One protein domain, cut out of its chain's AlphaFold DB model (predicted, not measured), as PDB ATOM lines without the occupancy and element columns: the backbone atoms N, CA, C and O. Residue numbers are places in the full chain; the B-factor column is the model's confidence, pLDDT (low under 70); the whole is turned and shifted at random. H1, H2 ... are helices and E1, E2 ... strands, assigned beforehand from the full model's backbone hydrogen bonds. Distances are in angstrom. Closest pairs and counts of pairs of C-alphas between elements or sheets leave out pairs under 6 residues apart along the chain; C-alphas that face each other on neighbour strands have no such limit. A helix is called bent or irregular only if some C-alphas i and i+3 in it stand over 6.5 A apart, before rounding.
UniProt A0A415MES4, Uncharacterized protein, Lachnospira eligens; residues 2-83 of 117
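This is residues 2 to 83 of the 117 residues of an uncharacterized protein of Lachnospira eligens (UniProt A0A415MES4). A strongly twisted sheet of four strands has one long helix, H1, running along one face, while its other face is bare of named helices. The far end of H1 reaches beyond the sheet and meets a second helix, H2, set crosswise to it; after H2 comes a tail that holds the small helix H3, residues 74 to 77, and of this tail residues 76 to 82 stick out. The printed part has 82 residues, with three named helices and four named strands in the order E1, E2, H1, E3, E4, H2, H3. The sheet's order is E2, E1, E3, E4, antiparallel throughout, and the class is mixed, helices and strands. The whole is only just compact, close to loose, with a radius of gyration of the C-alphas of 13.7 A and an elongated outline of 44 by 25 by 18 A.

E1 is residues 4 to 8, 13.8 A long, beginning at C-alpha 4 (42.696, -1.149, 30.179). E2, residues 11 to 18, measures 17.2 A and bends by 64 degrees at residue 14. H1, residues 21 to 38, spans 26.7 A, from C-alpha 21 at (41.024, -3.925, 24.887); it has a kink of 25 degrees near residue 32 and is only just irregular, with C-alphas 34 and 37 6.52 A apart. E3 is residues 44 to 48, 13.3 A, and E4 residues 51 to 56, 14.9 A. H2, residues 58 to 67, measures 14.0 A. H3, residues 74 to 77, 5.3 A, ends at C-alpha 77 (44.337, -25.547, 24.396).

In the sheet, E1 and E2 form a hairpin, with N 18 and O 4 at 2.9 A. Inner strands E1 and E3 are antiparallel at 158 degrees, with N 47 and O 5 at 2.8 A. E3 and E4 form a second hairpin, with N 46 and O 54 at 2.8 A. H1 is on the sheet at a height of 8.9 A, over E1 and along the strands, at 11 degrees to E1 on the local plane; the closest C-alphas of the two are those of Trp 4 and Tyr 21, 6.2 A apart. E2, H1 and E3 make a split strand-helix-strand unit, two strands running the same way with E1 between them, and its crossover is right-handed. With residues 32 to 36 alone H1 touches H2, about perpendicular at 73 degrees, only just past steep; their closest C-alphas, of Ala 36 and Phe 62, are 5.8 A apart. H2 is not on the sheet. H3 is apart from H2 and from H1. In H2 every O i to N i+4 pair is within hydrogen-bond range, in H1 9 of 14 are, and H3 is too short for such a pair.

The farthest C-alphas, of Gly 50 and Lys 83, are 44.5 A apart. The printed part has no cut and no long link. Mean pLDDT of the printed part is 83.4, with residues 69 to 83 under 70.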
ATOM      1  N   LYS A   2      47.537   4.459  28.159       76.88
ATOM      2  CA  LYS A   2      46.099   4.193  28.247       76.88
ATOM      3  C   LYS A   2      45.924   2.897  29.035       76.88
ATOM      4  O   LYS A   2      46.530   1.905  28.661       76.88
ATOM      5  N   GLU A   3      45.175   2.933  30.127       91.69
ATOM      6  CA  GLU A   3      44.993   1.786  31.018       91.69
ATOM      7  C   GLU A   3      43.705   1.053  30.658       91.69
ATOM      8  O   GLU A   3      42.626   1.655  30.705       91.69
ATOM      9  N   TRP A   4      43.822  -0.231  30.323       97.69
ATOM     10  CA  TRP A   4      42.696  -1.149  30.179       97.69
ATOM     11  C   TRP A   4      42.676  -2.108  31.358       97.69
ATOM     12  O   TRP A   4      43.721  -2.594  31.789       97.69
ATOM     13  N   TYR A   5      41.496  -2.359  31.912       97.38
ATOM     14  CA  TYR A   5      41.327  -3.383  32.931       97.38
ATOM     15  C   TYR A   5      39.892  -3.882  32.976       97.38
ATOM     16  O   TYR A   5      38.973  -3.161  32.588       97.38
ATOM     17  N   TYR A   6      39.694  -5.079  33.522       97.44
ATOM     18  CA  TYR A   6      38.364  -5.539  33.913       97.44
ATOM     19  C   TYR A   6      38.252  -5.742  35.430       97.44
ATOM     20  O   TYR A   6      39.245  -6.019  36.121       97.44
ATOM     21  N   ILE A   7      37.025  -5.629  35.933       97.69
ATOM     22  CA  ILE A   7      36.597  -6.029  37.277       97.69
ATOM     23  C   ILE A   7      35.521  -7.105  37.115       97.69
ATOM     24  O   ILE A   7      34.612  -6.945  36.307       97.69
ATOM     25  N   ALA A   8      35.645  -8.211  37.849       96.31
ATOM     26  CA  ALA A   8      34.627  -9.260  37.869       96.31
ATOM     27  C   ALA A   8      33.671  -9.030  39.045       96.31
ATOM     28  O   ALA A   8      34.127  -8.677  40.136       96.31
ATOM     29  N   SER A   9      32.369  -9.246  38.854       95.12
ATOM     30  CA  SER A   9      31.353  -8.951  39.874       95.12
ATOM     31  C   SER A   9      31.488  -9.797  41.145       95.12
ATOM     32  O   SER A   9      31.094  -9.352  42.220       95.12
ATOM     33  N   ASP A  10      32.120 -10.971  41.061       93.38
ATOM     34  CA  ASP A  10      32.439 -11.816  42.218       93.38
ATOM     35  C   ASP A  10      33.679 -11.351  43.005       93.38
ATOM     36  O   ASP A  10      33.941 -11.861  44.094       93.38
ATOM     37  N   LYS A  11      34.466 -10.414  42.453       94.06
ATOM     38  CA  LYS A  11      35.689  -9.848  43.055       94.06
ATOM     39  C   LYS A  11      35.801  -8.343  42.752       94.06
ATOM     40  O   LYS A  11      36.738  -7.936  42.052       94.06
ATOM     41  N   PRO A  12      34.877  -7.506  43.262       94.00
ATOM     42  CA  PRO A  12      34.750  -6.106  42.850       94.00
ATOM     43  C   PRO A  12      35.965  -5.235  43.219       94.00
ATOM     44  O   PRO A  12      36.265  -4.244  42.556       94.00
ATOM     45  N   GLU A  13      36.720  -5.617  44.244       94.94
ATOM     46  CA  GLU A  13      37.964  -4.957  44.659       94.94
ATOM     47  C   GLU A  13      39.180  -5.264  43.767       94.94
ATOM     48  O   GLU A  13      40.213  -4.593  43.881       94.94
ATOM     49  N   LYS A  14      39.098  -6.256  42.869       95.69
ATOM     50  CA  LYS A  14      40.241  -6.694  42.060       95.69
ATOM     51  C   LYS A  14      40.183  -6.139  40.636       95.69
ATOM     52  O   LYS A  14      39.394  -6.590  39.810       95.69
ATOM     53  N   LYS A  15      41.125  -5.248  40.318       96.31
ATOM     54  CA  LYS A  15      41.391  -4.777  38.949       96.31
ATOM     55  C   LYS A  15      42.443  -5.653  38.270       96.31
ATOM     56  O   LYS A  15      43.506  -5.885  38.846       96.31
ATOM     57  N   ASN A  16      42.163  -6.111  37.054       95.56
ATOM     58  CA  ASN A  16      43.084  -6.920  36.248       95.56
ATOM     59  C   ASN A  16      43.475  -6.105  35.010       95.56
ATOM     60  O   ASN A  16      42.620  -5.878  34.160       95.56
ATOM     61  N   TYR A  17      44.717  -5.616  34.964       96.38
ATOM     62  CA  TYR A  17      45.197  -4.654  33.963       96.38
ATOM     63  C   TYR A  17      45.823  -5.328  32.741       96.38
ATOM     64  O   TYR A  17      46.499  -6.346  32.883       96.38
ATOM     65  N   PHE A  18      45.649  -4.702  31.574       95.44
ATOM     66  CA  PHE A  18      46.158  -5.155  30.280       95.44
ATOM     67  C   PHE A  18      46.568  -3.973  29.391       95.44
ATOM     68  O   PHE A  18      46.169  -2.828  29.625       95.44
ATOM     69  N   ASP A  19      47.352  -4.264  28.353       94.00
ATOM     70  CA  ASP A  19      47.877  -3.253  27.429       94.00
ATOM     71  C   ASP A  19      46.823  -2.776  26.415       94.00
ATOM     72  O   ASP A  19      46.882  -1.639  25.931       94.00
ATOM     73  N   SER A  20      45.825  -3.614  26.113       95.62
ATOM     74  CA  SER A  20      44.785  -3.324  25.127       95.62
ATOM     75  C   SER A  20      43.401  -3.856  25.517       95.62
ATOM     76  O   SER A  20      43.238  -4.665  26.436       95.62
ATOM     77  N   TYR A  21      42.382  -3.389  24.792       94.31
ATOM     78  CA  TYR A  21      41.024  -3.925  24.887       94.31
ATOM     79  C   TYR A  21      40.970  -5.398  24.466       94.31
ATOM     80  O   TYR A  21      40.359  -6.200  25.167       94.31
ATOM     81  N   ASP A  22      41.665  -5.756  23.384       94.88
ATOM     82  CA  ASP A  22      41.696  -7.125  22.861       94.88
ATOM     83  C   ASP A  22      42.314  -8.091  23.882       94.88
ATOM     84  O   ASP A  22      41.757  -9.158  24.131       94.88
ATOM     85  N   ASP A  23      43.393  -7.685  24.561       94.25
ATOM     86  CA  ASP A  23      43.995  -8.470  25.649       94.25
ATOM     87  C   ASP A  23      43.042  -8.615  26.842       94.25
ATOM     88  O   ASP A  23      42.961  -9.677  27.462       94.25
ATOM     89  N   THR A  24      42.287  -7.557  27.155       94.38
ATOM     90  CA  THR A  24      41.300  -7.565  28.245       94.38
ATOM     91  C   THR A  24      40.159  -8.539  27.944       94.38
ATOM     92  O   THR A  24      39.807  -9.360  28.792       94.38
ATOM     93  N   GLN A  25      39.611  -8.485  26.728       93.44
ATOM     94  CA  GLN A  25      38.586  -9.404  26.233       93.44
ATOM     95  C   GLN A  25      39.105 -10.846  26.208       93.44
ATOM     96  O   GLN A  25      38.463 -11.747  26.745       93.44
ATOM     97  N   PHE A  26      40.310 -11.068  25.676       90.38
ATOM     98  CA  PHE A  26      40.938 -12.387  25.648       90.38
ATOM     99  C   PHE A  26      41.136 -12.968  27.056       90.38
ATOM    100  O   PHE A  26      40.887 -14.154  27.282       90.38
ATOM    101  N   ALA A  27      41.519 -12.143  28.032       92.12
ATOM    102  CA  ALA A  27      41.662 -12.575  29.417       92.12
ATOM    103  C   ALA A  27      40.322 -12.967  30.058       92.12
ATOM    104  O   ALA A  27      40.250 -14.000  30.730       92.12
ATOM    105  N   ILE A  28      39.256 -12.191  29.828       92.62
ATOM    106  CA  ILE A  28      37.896 -12.547  30.262       92.62
ATOM    107  C   ILE A  28      37.505 -13.894  29.655       92.62
ATOM    108  O   ILE A  28      37.088 -14.783  30.401       92.62
ATOM    109  N   LEU A  29      37.738 -14.073  28.346       88.69
ATOM    110  CA  LEU A  29      37.463 -15.310  27.613       88.69
ATOM    111  C   LEU A  29      38.201 -16.528  28.198       88.69
ATOM    112  O   LEU A  29      37.631 -17.608  28.344       88.69
ATOM    113  N   CYS A  30      39.460 -16.361  28.599       85.69
ATOM    114  CA  CYS A  30      40.217 -17.434  29.243       85.69
ATOM    115  C   CYS A  30      39.657 -17.803  30.625       85.69
ATOM    116  O   CYS A  30      39.666 -18.973  31.000       85.69
ATOM    117  N   ILE A  31      39.180 -16.825  31.401       85.69
ATOM    118  CA  ILE A  31      38.783 -17.036  32.801       85.69
ATOM    119  C   ILE A  31      37.367 -17.587  32.921       85.69
ATOM    120  O   ILE A  31      37.156 -18.526  33.693       85.69
ATOM    121  N   PHE A  32      36.395 -17.027  32.192       83.88
ATOM    122  CA  PHE A  32      35.001 -17.475  32.307       83.88
ATOM    123  C   PHE A  32      34.871 -18.960  31.957       83.88
ATOM    124  O   PHE A  32      34.067 -19.671  32.546       83.88
ATOM    125  N   ARG A  33      35.743 -19.451  31.073       75.75
ATOM    126  CA  ARG A  33      35.827 -20.840  30.644       75.75
ATOM    127  C   ARG A  33      36.132 -21.829  31.774       75.75
ATOM    128  O   ARG A  33      35.661 -22.956  31.720       75.75
ATOM    129  N   PHE A  34      36.866 -21.423  32.811       80.38
ATOM    130  CA  PHE A  34      37.069 -22.255  34.008       80.38
ATOM    131  C   PHE A  34      35.887 -22.192  34.980       80.38
ATOM    132  O   PHE A  34      35.694 -23.100  35.784       80.38
ATOM    133  N   LYS A  35      35.098 -21.118  34.915       81.19
ATOM    134  CA  LYS A  35      33.954 -20.877  35.799       81.19
ATOM    135  C   LYS A  35      32.632 -21.406  35.240       81.19
ATOM    136  O   LYS A  35      31.735 -21.738  36.009       81.19
ATOM    137  N   ALA A  36      32.512 -21.511  33.919       81.69
ATOM    138  CA  ALA A  36      31.319 -22.003  33.244       81.69
ATOM    139  C   ALA A  36      30.963 -23.457  33.613       81.69
ATOM    140  O   ALA A  36      29.802 -23.685  33.948       81.69
ATOM    141  N   PRO A  37      31.905 -24.424  33.691       78.38
ATOM    142  CA  PRO A  37      31.595 -25.797  34.108       78.38
ATOM    143  C   PRO A  37      30.992 -25.919  35.516       78.38
ATOM    144  O   PRO A  37      30.277 -26.877  35.795       78.38
ATOM    145  N   ILE A  38      31.275 -24.958  36.401       80.12
ATOM    146  CA  ILE A  38      30.766 -24.921  37.781       80.12
ATOM    147  C   ILE A  38      29.606 -23.930  37.963       80.12
ATOM    148  O   ILE A  38      29.153 -23.727  39.084       80.12
ATOM    149  N   ASN A  39      29.090 -23.355  36.869       75.06
ATOM    150  CA  ASN A  39      27.984 -22.393  36.861       75.06
ATOM    151  C   ASN A  39      28.239 -21.135  37.726       75.06
ATOM    152  O   ASN A  39      27.333 -20.618  38.375       75.06
ATOM    153  N   GLU A  40      29.479 -20.637  37.733       82.75
ATOM    154  CA  GLU A  40      29.901 -19.465  38.525       82.75
ATOM    155  C   GLU A  40      30.400 -18.304  37.651       82.75
ATOM    156  O   GLU A  40      31.296 -17.557  38.051       82.75
ATOM    157  N   VAL A  41      29.889 -18.160  36.423       90.44
ATOM    158  CA  VAL A  41      30.350 -17.095  35.520       90.44
ATOM    159  C   VAL A  41      29.852 -15.731  36.021       90.44
ATOM    160  O   VAL A  41      28.643 -15.508  36.029       90.44
ATOM    161  N   PRO A  42      30.746 -14.817  36.450       94.31
ATOM    162  CA  PRO A  42      30.358 -13.492  36.908       94.31
ATOM    163  C   PRO A  42      30.155 -12.551  35.717       94.31
ATOM    164  O   PRO A  42      30.573 -12.844  34.595       94.31
ATOM    165  N   ASP A  43      29.607 -11.376  35.995       96.12
ATOM    166  CA  ASP A  43      29.650 -10.262  35.056       96.12
ATOM    167  C   ASP A  43      31.046  -9.639  35.066       96.12
ATOM    168  O   ASP A  43      31.717  -9.583  36.105       96.12
ATOM    169  N   TYR A  44      31.477  -9.135  33.914       97.06
ATOM    170  CA  TYR A  44      32.756  -8.457  33.765       97.06
ATOM    171  C   TYR A  44      32.538  -7.024  33.299       97.06
ATOM    172  O   TYR A  44      31.964  -6.773  32.244       97.06
ATOM    173  N   GLU A  45      33.035  -6.067  34.068       98.19
ATOM    174  CA  GLU A  45      33.040  -4.658  33.697       98.19
ATOM    175  C   GLU A  45      34.419  -4.277  33.165       98.19
ATOM    176  O   GLU A  45      35.419  -4.389  33.878       98.19
ATOM    177  N   ILE A  46      34.480  -3.808  31.924       97.50
ATOM    178  CA  ILE A  46      35.705  -3.373  31.259       97.50
ATOM    179  C   ILE A  46      35.805  -1.861  31.345       97.50
ATOM    180  O   ILE A  46      34.873  -1.132  31.006       97.50
ATOM    181  N   TYR A  47      36.970  -1.380  31.749       97.81
ATOM    182  CA  TYR A  47      37.264   0.030  31.915       97.81
ATOM    183  C   TYR A  47      38.439   0.452  31.038       97.81
ATOM    184  O   TYR A  47      39.419  -0.275  30.879       97.81
ATOM    185  N   HIS A  48      38.368   1.687  30.547       97.44
ATOM    186  CA  HIS A  48      39.461   2.361  29.859       97.44
ATOM    187  C   HIS A  48      39.712   3.724  30.505       97.44
ATOM    188  O   HIS A  48      38.843   4.600  30.508       97.44
ATOM    189  N   ASN A  49      40.906   3.913  31.070       95.12
ATOM    190  CA  ASN A  49      41.298   5.117  31.814       95.12
ATOM    191  C   ASN A  49      40.270   5.520  32.890       95.12
ATOM    192  O   ASN A  49      39.875   6.683  32.988       95.12
ATOM    193  N   GLY A  50      39.789   4.539  33.659       94.12
ATOM    194  CA  GLY A  50      38.849   4.753  34.763       94.12
ATOM    195  C   GLY A  50      37.393   4.990  34.356       94.12
ATOM    196  O   GLY A  50      36.560   5.228  35.226       94.12
ATOM    197  N   LYS A  51      37.059   4.920  33.062       96.75
ATOM    198  CA  LYS A  51      35.675   4.994  32.573       96.75
ATOM    199  C   LYS A  51      35.186   3.615  32.168       96.75
ATOM    200  O   LYS A  51      35.916   2.913  31.473       96.75
ATOM    201  N   LEU A  52      33.965   3.269  32.573       96.94
ATOM    202  CA  LEU A  52      33.299   2.057  32.107       96.94
ATOM    203  C   LEU A  52      33.158   2.137  30.584       96.94
ATOM    204  O   LEU A  52      32.635   3.117  30.050       96.94
ATOM    205  N   PHE A  53      33.692   1.132  29.911       96.69
ATOM    206  CA  PHE A  53      33.674   0.990  28.465       96.69
ATOM    207  C   PHE A  53      32.588   0.004  28.039       96.69
ATOM    208  O   PHE A  53      31.824   0.296  27.124       96.69
ATOM    209  N   GLU A  54      32.499  -1.132  28.729       96.69
ATOM    210  CA  GLU A  54      31.593  -2.226  28.395       96.69
ATOM    211  C   GLU A  54      31.290  -3.069  29.635       96.69
ATOM    212  O   GLU A  54      32.126  -3.193  30.531       96.69
ATOM    213  N   THR A  55      30.108  -3.677  29.655       97.06
ATOM    214  CA  THR A  55      29.763  -4.750  30.586       97.06
ATOM    215  C   THR A  55      29.507  -6.009  29.771       97.06
ATOM    216  O   THR A  55      28.681  -5.987  28.861       97.06
ATOM    217  N   VAL A  56      30.207  -7.088  30.105       94.94
ATOM    218  CA  VAL A  56      30.044  -8.417  29.517       94.94
ATOM    219  C   VAL A  56      29.278  -9.281  30.523       94.94
ATOM    220  O   VAL A  56      29.848  -9.637  31.561       94.94
ATOM    221  N   PRO A  57      27.997  -9.589  30.264       94.62
ATOM    222  CA  PRO A  57      27.180 -10.374  31.179       94.62
ATOM    223  C   PRO A  57      27.670 -11.821  31.301       94.62
ATOM    224  O   PRO A  57      28.039 -12.461  30.309       94.62
ATOM    225  N   GLY A  58      27.660 -12.356  32.518       91.56
ATOM    226  CA  GLY A  58      28.100 -13.720  32.788       91.56
ATOM    227  C   GLY A  58      27.177 -14.776  32.182       91.56
ATOM    228  O   GLY A  58      27.646 -15.815  31.722       91.56
ATOM    229  N   ASP A  59      25.877 -14.493  32.101       89.94
ATOM    230  CA  ASP A  59      24.878 -15.333  31.437       89.94
ATOM    231  C   ASP A  59      25.092 -15.395  29.918       89.94
ATOM    232  O   ASP A  59      25.001 -16.469  29.330       89.94
ATOM    233  N   MET A  60      25.461 -14.280  29.282       90.75
ATOM    234  CA  MET A  60      25.860 -14.246  27.875       90.75
ATOM    235  C   MET A  60      27.091 -15.126  27.635       90.75
ATOM    236  O   MET A  60      27.106 -15.925  26.699       90.75
ATOM    237  N   LEU A  61      28.106 -15.020  28.496       89.12
ATOM    238  CA  LEU A  61      29.307 -15.853  28.424       89.12
ATOM    239  C   LEU A  61      28.994 -17.334  28.671       89.12
ATOM    240  O   LEU A  61      29.496 -18.202  27.962       89.12
ATOM    241  N   PHE A  62      28.130 -17.636  29.638       87.31
ATOM    242  CA  PHE A  62      27.686 -18.997  29.912       87.31
ATOM    243  C   PHE A  62      26.900 -19.586  28.735       87.31
ATOM    244  O   PHE A  62      27.183 -20.701  28.307       87.31
ATOM    245  N   ASN A  63      25.980 -18.825  28.143       86.06
ATOM    246  CA  ASN A  63      25.256 -19.246  26.945       86.06
ATOM    247  C   ASN A  63      26.216 -19.483  25.779       86.06
ATOM    248  O   ASN A  63      26.128 -20.519  25.131       86.06
ATOM    249  N   MET A  64      27.202 -18.604  25.579       84.06
ATOM    250  CA  MET A  64      28.249 -18.804  24.577       84.06
ATOM    251  C   MET A  64      29.060 -20.084  24.836       84.06
ATOM    252  O   MET A  64      29.431 -20.777  23.891       84.06
ATOM    253  N   TYR A  65      29.330 -20.432  26.097       83.06
ATOM    254  CA  TYR A  65      29.957 -21.708  26.450       83.06
ATOM    255  C   TYR A  65      29.067 -22.903  26.081       83.06
ATOM    256  O   TYR A  65      29.552 -23.841  25.455       83.06
ATOM    257  N   ILE A  66      27.771 -22.858  26.407       82.38
ATOM    258  CA  ILE A  66      26.806 -23.928  26.100       82.38
ATOM    259  C   ILE A  66      26.591 -24.092  24.588       82.38
ATOM    260  O   ILE A  66      26.608 -25.216  24.087       82.38
ATOM    261  N   GLU A  67      26.421 -22.993  23.853       82.75
ATOM    262  CA  GLU A  67      26.215 -22.983  22.398       82.75
ATOM    263  C   GLU A  67      27.425 -23.543  21.648       82.75
ATOM    264  O   GLU A  67      27.272 -24.277  20.674       82.75
ATOM    265  N   ASN A  68      28.630 -23.279  22.155       77.62
ATOM    266  CA  ASN A  68      29.865 -23.890  21.674       77.62
ATOM    267  C   ASN A  68      30.142 -25.235  22.378       77.62
ATOM    268  O   ASN A  68      31.285 -25.596  22.634       77.62
ATOM    269  N   GLY A  69      29.099 -25.985  22.738       64.88
ATOM    270  CA  GLY A  69      29.181 -27.373  23.196       64.88
ATOM    271  C   GLY A  69      29.887 -27.615  24.531       64.88
ATOM    272  O   GLY A  69      30.227 -28.763  24.801       64.88
ATOM    273  N   GLY A  70      30.174 -26.586  25.338       62.16
ATOM    274  CA  GLY A  70      30.932 -26.656  26.601       62.16
ATOM    275  C   GLY A  70      32.388 -27.144  26.475       62.16
ATOM    276  O   GLY A  70      33.242 -26.825  27.294       62.16
ATOM    277  N   HIS A  71      32.709 -27.858  25.401       54.81
ATOM    278  CA  HIS A  71      33.979 -28.517  25.140       54.81
ATOM    279  C   HIS A  71      34.821 -27.794  24.077       54.81
ATOM    280  O   HIS A  71      36.040 -27.949  24.065       54.81
ATOM    281  N   VAL A  72      34.236 -26.933  23.229       49.47
ATOM    282  CA  VAL A  72      34.888 -26.479  21.976       49.47
ATOM    283  C   VAL A  72      36.152 -25.640  22.178       49.47
ATOM    284  O   VAL A  72      37.006 -25.588  21.297       49.47
ATOM    285  N   PHE A  73      36.354 -25.016  23.339       47.41
ATOM    286  CA  PHE A  73      37.614 -24.309  23.567       47.41
ATOM    287  C   PHE A  73      38.711 -25.208  24.180       47.41
ATOM    288  O   PHE A  73      39.849 -24.745  24.255       47.41
ATOM    289  N   GLU A  74      38.411 -26.406  24.725       47.97
ATOM    290  CA  GLU A  74      39.430 -27.247  25.412       47.97
ATOM    291  C   GLU A  74      40.320 -27.830  24.322       47.97
ATOM    292  O   GLU A  74      41.538 -27.800  24.438       47.97
ATOM    293  N   ASP A  75      39.709 -28.120  23.176       43.69
ATOM    294  CA  ASP A  75      40.357 -28.478  21.921       43.69
ATOM    295  C   ASP A  75      41.296 -27.391  21.368       43.69
ATOM    296  O   ASP A  75      42.240 -27.704  20.648       43.69
ATOM    297  N   CYS A  76      41.106 -26.109  21.713       42.50
ATOM    298  CA  CYS A  76      42.043 -25.045  21.324       42.50
ATOM    299  C   CYS A  76      43.287 -24.964  22.223       42.50
ATOM    300  O   CYS A  76      44.340 -24.551  21.739       42.50
ATOM    301  N   LEU A  77      43.185 -25.365  23.497       44.47
ATOM    302  CA  LEU A  77      44.337 -25.547  24.396       44.47
ATOM    303  C   LEU A  77      45.018 -26.903  24.165       44.47
ATOM    304  O   LEU A  77      46.232 -27.004  24.302       44.47
ATOM    305  N   ASN A  78      44.261 -27.898  23.706       43.09
ATOM    306  CA  ASN A  78      44.749 -29.196  23.255       43.09
ATOM    307  C   ASN A  78      45.274 -29.164  21.812       43.09
ATOM    308  O   ASN A  78      45.399 -30.212  21.190       43.09
ATOM    309  N   LYS A  79      45.667 -28.001  21.266       45.56
ATOM    310  CA  LYS A  79      46.391 -27.913  19.981       45.56
ATOM    311  C   LYS A  79      47.861 -28.365  20.066       45.56
ATOM    312  O   LYS A  79      48.705 -27.869  19.325       45.56
ATOM    313  N   GLU A  80      48.138 -29.362  20.904       48.31
ATOM    314  CA  GLU A  80      49.191 -30.359  20.660       48.31
ATOM    315  C   GLU A  80      48.646 -31.778  20.393       48.31
ATOM    316  O   GLU A  80      49.417 -32.709  20.184       48.31
ATOM    317  N   THR A  81      47.334 -31.964  20.286       47.31
ATOM    318  CA  THR A  81      46.716 -33.250  19.940       47.31
ATOM    319  C   THR A  81      45.669 -33.049  18.858       47.31
ATOM    320  O   THR A  81      44.472 -32.919  19.075       47.31
ATOM    321  N   ASP A  82      46.213 -32.951  17.653       47.50
ATOM    322  CA  ASP A  82      45.639 -33.373  16.384       47.50
ATOM    323  C   ASP A  82      44.448 -34.365  16.461       47.50
ATOM    324  O   ASP A  82      44.590 -35.458  17.001       47.50
ATOM    325  N   LYS A  83      43.401 -34.029  15.681       51.41
ATOM    326  CA  LYS A  83      42.566 -34.901  14.811       51.41
ATOM    327  C   LYS A  83      41.255 -35.502  15.347       51.41
ATOM    328  O   LYS A  83      41.252 -36.441  16.115       51.41
TER     329      LYS A  83